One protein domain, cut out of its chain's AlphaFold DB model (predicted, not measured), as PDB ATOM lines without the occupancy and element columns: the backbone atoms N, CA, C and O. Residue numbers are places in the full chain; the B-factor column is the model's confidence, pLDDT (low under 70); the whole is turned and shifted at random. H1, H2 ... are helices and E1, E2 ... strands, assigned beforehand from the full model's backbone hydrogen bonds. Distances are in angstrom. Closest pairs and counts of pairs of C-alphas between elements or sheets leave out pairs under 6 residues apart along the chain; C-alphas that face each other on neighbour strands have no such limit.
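Overview. This is residues 26 to 32 and 40 to 111 of the 125 residues of the protein "Family 16 glycosylhydrolase" of Bacteroidales bacterium (UniProt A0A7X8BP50). With little regular structure, this is a small sheet of three strands at one side, from which the chain runs on through the tiny helix H1 into a long unnamed stretch, residues 75 to 111. Residues 69 to 75, of which 71 to 74 belong to H1, and residues 82 to 90 stick out. The printed part has 79 residues, 22 in named elements, mostly strand: E1, E2, E3, H1 along the chain, the sheet E1 - E2 - E3 antiparallel. It is only just loose, close to extended: radius of gyration of the C-alphas 17.4 A, spans 50 by 33 by 23 A.

Arrangement. Look at E1, residues 42 to 46, and E2, residues 50 to 55, a hairpin; N 45 and O 52 are 2.8 A apart, within hydrogen-bond range. E2 and E3, residues 58 to 64, form another hairpin, with N 53 and O 61 2.8 A apart. The three make a meander, each strand the antiparallel neighbour of the one before. H1, residues 71 to 74, is not on the sheet, with 0 pairs of C-alphas within 10 A, and is too short for any O i to N i+4 pair.

Along the chain. Find C-alpha 42 at (13.062, -42.459, 26.730), where E1 begins, 13.4 A long; E2 has 16.8 A, E3 17.8 A. H1 ends at C-alpha 74, (23.723, -30.836, 50.356).

Size, cuts and confidence. Residues 33 to 39 are cut out, C-alphas 32 and 40 lying 16.1 A apart. No link is long. Residues 26 to 32 have pLDDT under 70.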
ATOM      1  N   VAL A  26       3.236 -35.118  39.181       46.28
ATOM      2  CA  VAL A  26       3.591 -36.002  38.056       46.28
ATOM      3  C   VAL A  26       2.370 -36.150  37.141       46.28
ATOM      4  O   VAL A  26       1.335 -36.663  37.573       46.28
ATOM      5  N   LYS A  27       2.480 -35.723  35.876       49.34
ATOM      6  CA  LYS A  27       1.579 -36.199  34.819       49.34
ATOM      7  C   LYS A  27       1.980 -37.644  34.546       49.34
ATOM      8  O   LYS A  27       2.827 -37.914  33.705       49.34
ATOM      9  N   PHE A  28       1.446 -38.565  35.340       47.69
ATOM     10  CA  PHE A  28       1.647 -39.982  35.079       47.69
ATOM     11  C   PHE A  28       0.992 -40.288  33.731       47.69
ATOM     12  O   PHE A  28      -0.203 -40.038  33.559       47.69
ATOM     13  N   LEU A  29       1.764 -40.835  32.790       52.16
ATOM     14  CA  LEU A  29       1.192 -41.756  31.812       52.16
ATOM     15  C   LEU A  29       0.393 -42.767  32.629       52.16
ATOM     16  O   LEU A  29       0.937 -43.291  33.600       52.16
ATOM     17  N   ASP A  30      -0.891 -42.956  32.327       55.62
ATOM     18  CA  ASP A  30      -1.732 -43.893  33.072       55.62
ATOM     19  C   ASP A  30      -1.009 -45.251  33.132       55.62
ATOM     20  O   ASP A  30      -0.874 -45.903  32.093       55.62
ATOM     21  N   PRO A  31      -0.480 -45.669  34.301       54.75
ATOM     22  CA  PRO A  31       0.403 -46.829  34.381       54.75
ATOM     23  C   PRO A  31      -0.339 -48.131  34.054       54.75
ATOM     24  O   PRO A  31       0.288 -49.168  33.868       54.75
ATOM     25  N   LEU A  32      -1.672 -48.077  33.955       54.91
ATOM     26  CA  LEU A  32      -2.516 -49.177  33.501       54.91
ATOM     27  C   LEU A  32      -2.532 -49.346  31.971       54.91
ATOM     28  O   LEU A  32      -3.020 -50.368  31.501       54.91
ATOM     29  N   HIS A  40       9.728 -47.519  22.493       91.44
ATOM     30  CA  HIS A  40       9.501 -46.235  23.137       91.44
ATOM     31  C   HIS A  40      10.795 -45.429  23.155       91.44
ATOM     32  O   HIS A  40      11.894 -45.983  23.266       91.44
ATOM     33  N   VAL A  41      10.671 -44.106  23.086       92.94
ATOM     34  CA  VAL A  41      11.809 -43.192  23.207       92.94
ATOM     35  C   VAL A  41      11.830 -42.602  24.609       92.94
ATOM     36  O   VAL A  41      11.027 -41.733  24.942       92.94
ATOM     37  N   TYR A  42      12.789 -43.039  25.417       92.81
ATOM     38  CA  TYR A  42      13.062 -42.459  26.730       92.81
ATOM     39  C   TYR A  42      14.144 -41.391  26.597       92.81
ATOM     40  O   TYR A  42      15.229 -41.665  26.077       92.81
ATOM     41  N   SER A  43      13.880 -40.180  27.082       94.81
ATOM     42  CA  SER A  43      14.870 -39.102  27.052       94.81
ATOM     43  C   SER A  43      14.860 -38.258  28.321       94.81
ATOM     44  O   SER A  43      13.887 -38.209  29.076       94.81
ATOM     45  N   VAL A  44      15.991 -37.597  28.562       96.00
ATOM     46  CA  VAL A  44      16.152 -36.623  29.637       96.00
ATOM     47  C   VAL A  44      16.939 -35.425  29.126       96.00
ATOM     48  O   VAL A  44      18.058 -35.573  28.632       96.00
ATOM     49  N   ASP A  45      16.370 -34.237  29.290       95.81
ATOM     50  CA  ASP A  45      17.091 -32.986  29.099       95.81
ATOM     51  C   ASP A  45      17.760 -32.611  30.411       95.81
ATOM     52  O   ASP A  45      17.118 -32.562  31.462       95.81
ATOM     53  N   ARG A  46      19.061 -32.325  30.359       94.94
ATOM     54  CA  ARG A  46      19.836 -31.888  31.519       94.94
ATOM     55  C   ARG A  46      20.352 -30.480  31.296       94.94
ATOM     56  O   ARG A  46      21.192 -30.251  30.432       94.94
ATOM     57  N   THR A  47      19.923 -29.564  32.156       95.25
ATOM     58  CA  THR A  47      20.436 -28.190  32.211       95.25
ATOM     59  C   THR A  47      21.007 -27.881  33.595       95.25
ATOM     60  O   THR A  47      20.918 -28.690  34.520       95.25
ATOM     61  N   GLU A  48      21.572 -26.687  33.780       94.88
ATOM     62  CA  GLU A  48      21.934 -26.187  35.116       94.88
ATOM     63  C   GLU A  48      20.712 -25.913  36.010       94.88
ATOM     64  O   GLU A  48      20.860 -25.797  37.227       94.88
ATOM     65  N   LYS A  49      19.520 -25.782  35.412       96.00
ATOM     66  CA  LYS A  49      18.277 -25.406  36.097       96.00
ATOM     67  C   LYS A  49      17.447 -26.603  36.514       96.00
ATOM     68  O   LYS A  49      16.831 -26.560  37.569       96.00
ATOM     69  N   GLU A  50      17.377 -27.628  35.678       95.25
ATOM     70  CA  GLU A  50      16.493 -28.771  35.886       95.25
ATOM     71  C   GLU A  50      16.860 -29.962  34.994       95.25
ATOM     72  O   GLU A  50      17.506 -29.805  33.948       95.25
ATOM     73  N   LEU A  51      16.424 -31.141  35.438       95.88
ATOM     74  CA  LEU A  51      16.272 -32.335  34.614       95.88
ATOM     75  C   LEU A  51      14.818 -32.403  34.148       95.88
ATOM     76  O   LEU A  51      13.933 -32.251  34.987       95.88
ATOM     77  N   ILE A  52      14.560 -32.661  32.871       94.69
ATOM     78  CA  ILE A  52      13.203 -32.865  32.342       94.69
ATOM     79  C   ILE A  52      13.156 -34.229  31.671       94.69
ATOM     80  O   ILE A  52      13.999 -34.523  30.831       94.69
ATOM     81  N   PHE A  53      12.199 -35.064  32.058       92.62
ATOM     82  CA  PHE A  53      12.067 -36.441  31.599       92.62
ATOM     83  C   PHE A  53      10.907 -36.577  30.623       92.62
ATOM     84  O   PHE A  53       9.803 -36.084  30.883       92.62
ATOM     85  N   TYR A  54      11.136 -37.329  29.551       89.88
ATOM     86  CA  TYR A  54      10.144 -37.567  28.514       89.88
ATOM     87  C   TYR A  54      10.035 -39.049  28.180       89.88
ATOM     88  O   TYR A  54      11.008 -39.805  28.262       89.88
ATOM     89  N   VAL A  55       8.837 -39.428  27.750       90.19
ATOM     90  CA  VAL A  55       8.553 -40.707  27.102       90.19
ATOM     91  C   VAL A  55       7.824 -40.382  25.807       90.19
ATOM     92  O   VAL A  55       6.861 -39.619  25.816       90.19
ATOM     93  N   ASP A  56       8.340 -40.874  24.685       92.31
ATOM     94  CA  ASP A  56       7.819 -40.612  23.336       92.31
ATOM     95  C   ASP A  56       7.700 -39.115  22.996       92.31
ATOM     96  O   ASP A  56       6.847 -38.681  22.224       92.31
ATOM     97  N   GLY A  57       8.598 -38.306  23.570       91.06
ATOM     98  CA  GLY A  57       8.632 -36.852  23.398       91.06
ATOM     99  C   GLY A  57       7.640 -36.077  24.271       91.06
ATOM    100  O   GLY A  57       7.668 -34.847  24.260       91.06
ATOM    101  N   GLU A  58       6.801 -36.754  25.059       90.50
ATOM    102  CA  GLU A  58       5.894 -36.109  26.007       90.50
ATOM    103  C   GLU A  58       6.555 -35.949  27.381       90.50
ATOM    104  O   GLU A  58       7.077 -36.907  27.952       90.50
ATOM    105  N   GLU A  59       6.537 -34.727  27.927       91.00
ATOM    106  CA  GLU A  59       7.078 -34.455  29.264       91.00
ATOM    107  C   GLU A  59       6.253 -35.181  30.330       91.00
ATOM    108  O   GLU A  59       5.040 -34.984  30.449       91.00
ATOM    109  N   THR A  60       6.942 -35.955  31.163       85.81
ATOM    110  CA  THR A  60       6.346 -36.706  32.274       85.81
ATOM    111  C   THR A  60       6.569 -35.997  33.607       85.81
ATOM    112  O   THR A  60       5.631 -35.787  34.385       85.81
ATOM    113  N   TRP A  61       7.815 -35.598  33.873       86.88
ATOM    114  CA  TRP A  61       8.226 -34.953  35.113       86.88
ATOM    115  C   TRP A  61       9.526 -34.156  34.937       86.88
ATOM    116  O   TRP A  61      10.257 -34.314  33.964       86.88
ATOM    117  N   ARG A  62       9.827 -33.312  35.922       91.94
ATOM    118  CA  ARG A  62      11.011 -32.471  36.018       91.94
ATOM    119  C   ARG A  62      11.551 -32.425  37.446       91.94
ATOM    120  O   ARG A  62      10.786 -32.416  38.410       91.94
ATOM    121  N   TYR A  63      12.867 -32.330  37.575       91.38
ATOM    122  CA  TYR A  63      13.573 -32.152  38.839       91.38
ATOM    123  C   TYR A  63      14.363 -30.844  38.812       91.38
ATOM    124  O   TYR A  63      15.382 -30.747  38.130       91.38
ATOM    125  N   ALA A  64      13.885 -29.837  39.544       94.81
ATOM    126  CA  ALA A  64      14.493 -28.511  39.562       94.81
ATOM    127  C   ALA A  64      15.702 -28.426  40.508       94.81
ATOM    128  O   ALA A  64      15.708 -28.971  41.616       94.81
ATOM    129  N   ASN A  65      16.709 -27.670  40.085       94.31
ATOM    130  CA  ASN A  65      17.777 -27.172  40.934       94.31
ATOM    131  C   ASN A  65      17.198 -26.124  41.893       94.31
ATOM    132  O   ASN A  65      16.629 -25.116  41.472       94.31
ATOM    133  N   MET A  66      17.330 -26.372  43.193       93.69
ATOM    134  CA  MET A  66      16.806 -25.499  44.242       93.69
ATOM    135  C   MET A  66      17.756 -24.347  44.584       93.69
ATOM    136  O   MET A  66      17.377 -23.479  45.368       93.69
ATOM    137  N   TYR A  67      18.971 -24.337  44.021       91.69
ATOM    138  CA  TYR A  67      19.998 -23.323  44.268       91.69
ATOM    139  C   TYR A  67      20.257 -23.105  45.764       91.69
ATOM    140  O   TYR A  67      20.249 -21.979  46.263       91.69
ATOM    141  N   LEU A  68      20.449 -24.203  46.501       92.12
ATOM    142  CA  LEU A  68      20.689 -24.137  47.937       92.12
ATOM    143  C   LEU A  68      22.032 -23.454  48.234       92.12
ATOM    144  O   LEU A  68      23.026 -23.650  47.537       92.12
ATOM    145  N   ASN A  69      22.077 -22.678  49.317       89.12
ATOM    146  CA  ASN A  69      23.276 -21.925  49.701       89.12
ATOM    147  C   ASN A  69      24.450 -22.827  50.139       89.12
ATOM    148  O   ASN A  69      25.593 -22.381  50.147       89.12
ATOM    149  N   ASP A  70      24.179 -24.077  50.516       89.44
ATOM    150  CA  ASP A  70      25.143 -25.085  50.970       89.44
ATOM    151  C   ASP A  70      25.238 -26.286  50.006       89.44
ATOM    152  O   ASP A  70      25.369 -27.438  50.413       89.44
ATOM    153  N   GLU A  71      25.190 -26.025  48.697       82.31
ATOM    154  CA  GLU A  71      25.119 -27.052  47.647       82.31
ATOM    155  C   GLU A  71      26.308 -28.032  47.612       82.31
ATOM    156  O   GLU A  71      26.176 -29.174  47.173       82.31
ATOM    157  N   GLU A  72      27.489 -27.620  48.073       80.88
ATOM    158  CA  GLU A  72      28.663 -28.504  48.142       80.88
ATOM    159  C   GLU A  72      28.510 -29.627  49.175       80.88
ATOM    160  O   GLU A  72      29.092 -30.697  48.999       80.88
ATOM    161  N   THR A  73      27.713 -29.410  50.224       86.12
ATOM    162  CA  THR A  73      27.451 -30.408  51.269       86.12
ATOM    163  C   THR A  73      26.087 -31.070  51.100       86.12
ATOM    164  O   THR A  73      25.954 -32.256  51.395       86.12
ATOM    165  N   ARG A  74      25.084 -30.330  50.604       86.50
ATOM    166  CA  ARG A  74      23.723 -30.836  50.356       86.50
ATOM    167  C   ARG A  74      23.636 -31.747  49.144       86.50
ATOM    168  O   ARG A  74      22.833 -32.671  49.177       86.50
ATOM    169  N   LEU A  75      24.430 -31.476  48.101       87.88
ATOM    170  CA  LEU A  75      24.411 -32.216  46.835       87.88
ATOM    171  C   LEU A  75      22.982 -32.398  46.289       87.88
ATOM    172  O   LEU A  75      22.612 -33.498  45.880       87.88
ATOM    173  N   GLN A  76      22.168 -31.340  46.313       93.12
ATOM    174  CA  GLN A  76      20.785 -31.404  45.844       93.12
ATOM    175  C   GLN A  76      20.722 -31.514  44.316       93.12
ATOM    176  O   GLN A  76      19.917 -32.278  43.791       93.12
ATOM    177  N   TYR A  77      21.594 -30.802  43.601       92.50
ATOM    178  CA  TYR A  77      21.669 -30.800  42.143       92.50
ATOM    179  C   TYR A  77      23.126 -30.901  41.641       92.50
ATOM    180  O   TYR A  77      23.685 -29.961  41.071       92.50
ATOM    181  N   PRO A  78      23.794 -32.059  41.805       91.94
ATOM    182  CA  PRO A  78      25.169 -32.260  41.345       91.94
ATOM    183  C   PRO A  78      25.263 -32.579  39.842       91.94
ATOM    184  O   PRO A  78      26.358 -32.818  39.331       91.94
ATOM    185  N   PHE A  79      24.139 -32.599  39.121       91.69
ATOM    186  CA  PHE A  79      24.056 -33.133  37.762       91.69
ATOM    187  C   PHE A  79      24.811 -32.310  36.724       91.69
ATOM    188  O   PHE A  79      25.222 -32.877  35.723       91.69
ATOM    189  N   SER A  80      25.051 -31.016  36.940       88.19
ATOM    190  CA  SER A  80      25.874 -30.182  36.048       88.19
ATOM    191  C   SER A  80      27.363 -30.168  36.413       88.19
ATOM    192  O   SER A  80      28.172 -29.672  35.636       88.19
ATOM    193  N   LYS A  81      27.753 -30.726  37.570       88.00
ATOM    194  CA  LYS A  81      29.146 -30.691  38.056       88.00
ATOM    195  C   LYS A  81      30.052 -31.719  37.376       88.00
ATOM    196  O   LYS A  81      31.266 -31.537  37.350       88.00
ATOM    197  N   TYR A  82      29.470 -32.795  36.852       89.19
ATOM    198  CA  TYR A  82      30.203 -33.914  36.268       89.19
ATOM    199  C   TYR A  82      29.639 -34.309  34.904       89.19
ATOM    200  O   TYR A  82      28.497 -33.996  34.551       89.19
ATOM    201  N   THR A  83      30.458 -35.033  34.149       91.56
ATOM    202  CA  THR A  83      30.016 -35.772  32.968       91.56
ATOM    203  C   THR A  83      29.361 -37.071  33.420       91.56
ATOM    204  O   THR A  83      29.861 -37.729  34.331       91.56
ATOM    205  N   PHE A  84      28.241 -37.421  32.792       91.00
ATOM    206  CA  PHE A  84      27.496 -38.643  33.071       91.00
ATOM    207  C   PHE A  84      27.588 -39.582  31.871       91.00
ATOM    208  O   PHE A  84      27.452 -39.139  30.730       91.00
ATOM    209  N   ASP A  85      27.799 -40.864  32.152       92.69
ATOM    210  CA  ASP A  85      27.793 -41.929  31.152       92.69
ATOM    211  C   ASP A  85      26.366 -42.443  30.901       92.69
ATOM    212  O   ASP A  85      25.459 -42.250  31.716       92.69
ATOM    213  N   VAL A  86      26.177 -43.153  29.787       90.69
ATOM    214  CA  VAL A  86      24.942 -43.891  29.487       90.69
ATOM    215  C   VAL A  86      25.133 -45.357  29.873       90.69
ATOM    216  O   VAL A  86      26.107 -45.988  29.466       90.69
ATOM    217  N   ILE A  87      24.195 -45.908  30.646       90.19
ATOM    218  CA  ILE A  87      24.188 -47.315  31.068       90.19
ATOM    219  C   ILE A  87      22.906 -47.971  30.556       90.19
ATOM    220  O   ILE A  87      21.819 -47.458  30.799       90.19
ATOM    221  N   LEU A  88      23.043 -49.116  29.885       89.25
ATOM    222  CA  LEU A  88      21.940 -49.929  29.376       89.25
ATOM    223  C   LEU A  88      22.087 -51.344  29.943       89.25
ATOM    224  O   LEU A  88      23.114 -51.987  29.722       89.25
ATOM    225  N   ASN A  89      21.096 -51.832  30.690       91.12
ATOM    226  CA  ASN A  89      21.132 -53.176  31.264       91.12
ATOM    227  C   ASN A  89      19.739 -53.810  31.334       91.12
ATOM    228  O   ASN A  89      18.761 -53.136  31.640       91.12
ATOM    229  N   PHE A  90      19.688 -55.128  31.138       89.75
ATOM    230  CA  PHE A  90      18.593 -55.983  31.585       89.75
ATOM    231  C   PHE A  90      19.147 -56.818  32.738       89.75
ATOM    232  O   PHE A  90      20.007 -57.673  32.538       89.75
ATOM    233  N   SER A  91      18.739 -56.518  33.968       90.38
ATOM    234  CA  SER A  91      19.232 -57.218  35.158       90.38
ATOM    235  C   SER A  91      18.081 -57.827  35.930       90.38
ATOM    236  O   SER A  91      16.997 -57.255  35.987       90.38
ATOM    237  N   LEU A  92      18.342 -58.976  36.542       88.38
ATOM    238  CA  LEU A  92      17.378 -59.671  37.382       88.38
ATOM    239  C   LEU A  92      17.579 -59.276  38.847       88.38
ATOM    240  O   LEU A  92      18.704 -59.014  39.280       88.38
ATOM    241  N   GLY A  93      16.473 -59.203  39.586       91.50
ATOM    242  CA  GLY A  93      16.458 -58.914  41.017       91.50
ATOM    243  C   GLY A  93      16.723 -60.157  41.865       91.50
ATOM    244  O   GLY A  93      17.827 -60.697  41.874       91.50
ATOM    245  N   GLY A  94      15.710 -60.601  42.613       93.12
ATOM    246  CA  GLY A  94      15.812 -61.721  43.545       93.12
ATOM    247  C   GLY A  94      16.372 -61.300  44.903       93.12
ATOM    248  O   GLY A  94      16.053 -60.225  45.421       93.12
ATOM    249  N   LEU A  95      17.200 -62.154  45.504       94.56
ATOM    250  CA  LEU A  95      17.778 -61.920  46.827       94.56
ATOM    251  C   LEU A  95      19.195 -61.345  46.732       94.56
ATOM    252  O   LEU A  95      20.081 -61.932  46.118       94.56
ATOM    253  N   LEU A  96      19.445 -60.257  47.458       93.62
ATOM    254  CA  LEU A  96      20.780 -59.728  47.710       93.62
ATOM    255  C   LEU A  96      21.169 -60.017  49.161       93.62
ATOM    256  O   LEU A  96      20.602 -59.454  50.099       93.62
ATOM    257  N   ASN A  97      22.149 -60.905  49.354       95.56
ATOM    258  CA  ASN A  97      22.616 -61.335  50.680       95.56
ATOM    259  C   ASN A  97      21.468 -61.804  51.599       95.56
ATOM    260  O   ASN A  97      21.430 -61.467  52.781       95.56
ATOM    261  N   GLY A  98      20.511 -62.545  51.033       93.50
ATOM    262  CA  GLY A  98      19.348 -63.076  51.750       93.50
ATOM    263  C   GLY A  98      18.180 -62.099  51.934       93.50
ATOM    264  O   GLY A  98      17.170 -62.501  52.497       93.50
ATOM    265  N   ASN A  99      18.280 -60.853  51.456       94.44
ATOM    266  CA  ASN A  99      17.187 -59.877  51.515       94.44
ATOM    267  C   ASN A  99      16.579 -59.656  50.124       94.44
ATOM    268  O   ASN A  99      17.340 -59.570  49.158       94.44
ATOM    269  N   PRO A 100      15.246 -59.529  49.997       93.00
ATOM    270  CA  PRO A 100      14.613 -59.241  48.716       93.00
ATOM    271  C   PRO A 100      15.070 -57.888  48.171       93.00
ATOM    272  O   PRO A 100      15.134 -56.889  48.892       93.00
ATOM    273  N   THR A 101      15.406 -57.870  46.886       91.94
ATOM    274  CA  THR A 101      15.699 -56.646  46.141       91.94
ATOM    275  C   THR A 101      14.408 -55.985  45.662       91.94
ATOM    276  O   THR A 101      13.344 -56.601  45.650       91.94
ATOM    277  N   TRP A 102      14.499 -54.713  45.265       91.88
ATOM    278  CA  TRP A 102      13.339 -53.937  44.817       91.88
ATOM    279  C   TRP A 102      12.544 -54.577  43.658       91.88
ATOM    280  O   TRP A 102      11.319 -54.559  43.748       91.88
ATOM    281  N   PRO A 103      13.169 -55.198  42.631       85.88
ATOM    282  CA  PRO A 103      12.428 -55.869  41.556       85.88
ATOM    283  C   PRO A 103      11.615 -57.100  41.988       85.88
ATOM    284  O   PRO A 103      10.810 -57.582  41.202       85.88
ATOM    285  N   GLY A 104      11.804 -57.607  43.211       87.81
ATOM    286  CA  GLY A 104      11.057 -58.751  43.729       87.81
ATOM    287  C   GLY A 104      11.667 -60.111  43.384       87.81
ATOM    288  O   GLY A 104      12.872 -60.234  43.140       87.81
ATOM    289  N   GLU A 105      10.828 -61.144  43.462       94.25
ATOM    290  CA  GLU A 105      11.185 -62.538  43.179       94.25
ATOM    291  C   GLU A 105      11.372 -62.773  41.673       94.25
ATOM    292  O   GLU A 105      10.782 -62.082  40.846       94.25
ATOM    293  N   ILE A 106      12.233 -63.729  41.326       93.56
ATOM    294  CA  ILE A 106      12.471 -64.136  39.940       93.56
ATOM    295  C   ILE A 106      11.638 -65.389  39.671       93.56
ATOM    296  O   ILE A 106      11.728 -66.354  40.428       93.56
ATOM    297  N   HIS A 107      10.877 -65.367  38.581       94.12
ATOM    298  CA  HIS A 107      10.161 -66.523  38.048       94.12
ATOM    299  C   HIS A 107      10.961 -67.093  36.871       94.12
ATOM    300  O   HIS A 107      11.040 -66.482  35.806       94.12
ATOM    301  N   ASP A 108      11.618 -68.234  37.085       95.56
ATOM    302  CA  ASP A 108      12.532 -68.834  36.103       95.56
ATOM    303  C   ASP A 108      11.809 -69.242  34.803       95.56
ATOM    304  O   ASP A 108      12.427 -69.282  33.741       95.56
ATOM    305  N   GLU A 109      10.504 -69.521  34.870       96.69
ATOM    306  CA  GLU A 109       9.650 -69.855  33.726       96.69
ATOM    307  C   GLU A 109       9.482 -68.720  32.704       96.69
ATOM    308  O   GLU A 109       9.190 -69.000  31.540       96.69
ATOM    309  N   ASP A 110       9.705 -67.469  33.114       93.62
ATOM    310  CA  ASP A 110       9.592 -66.290  32.249       93.62
ATOM    311  C   ASP A 110      10.909 -65.974  31.514       93.62
ATOM    312  O   ASP A 110      10.969 -65.061  30.687       93.62
ATOM    313  N   LEU A 111      11.988 -66.712  31.803       90.88
ATOM    314  CA  LEU A 111      13.296 -66.517  31.181       90.88
ATOM    315  C   LEU A 111      13.429 -67.308  29.865       90.88
ATOM    316  O   LEU A 111      12.951 -68.440  29.762       90.88
TER     317      LEU A 111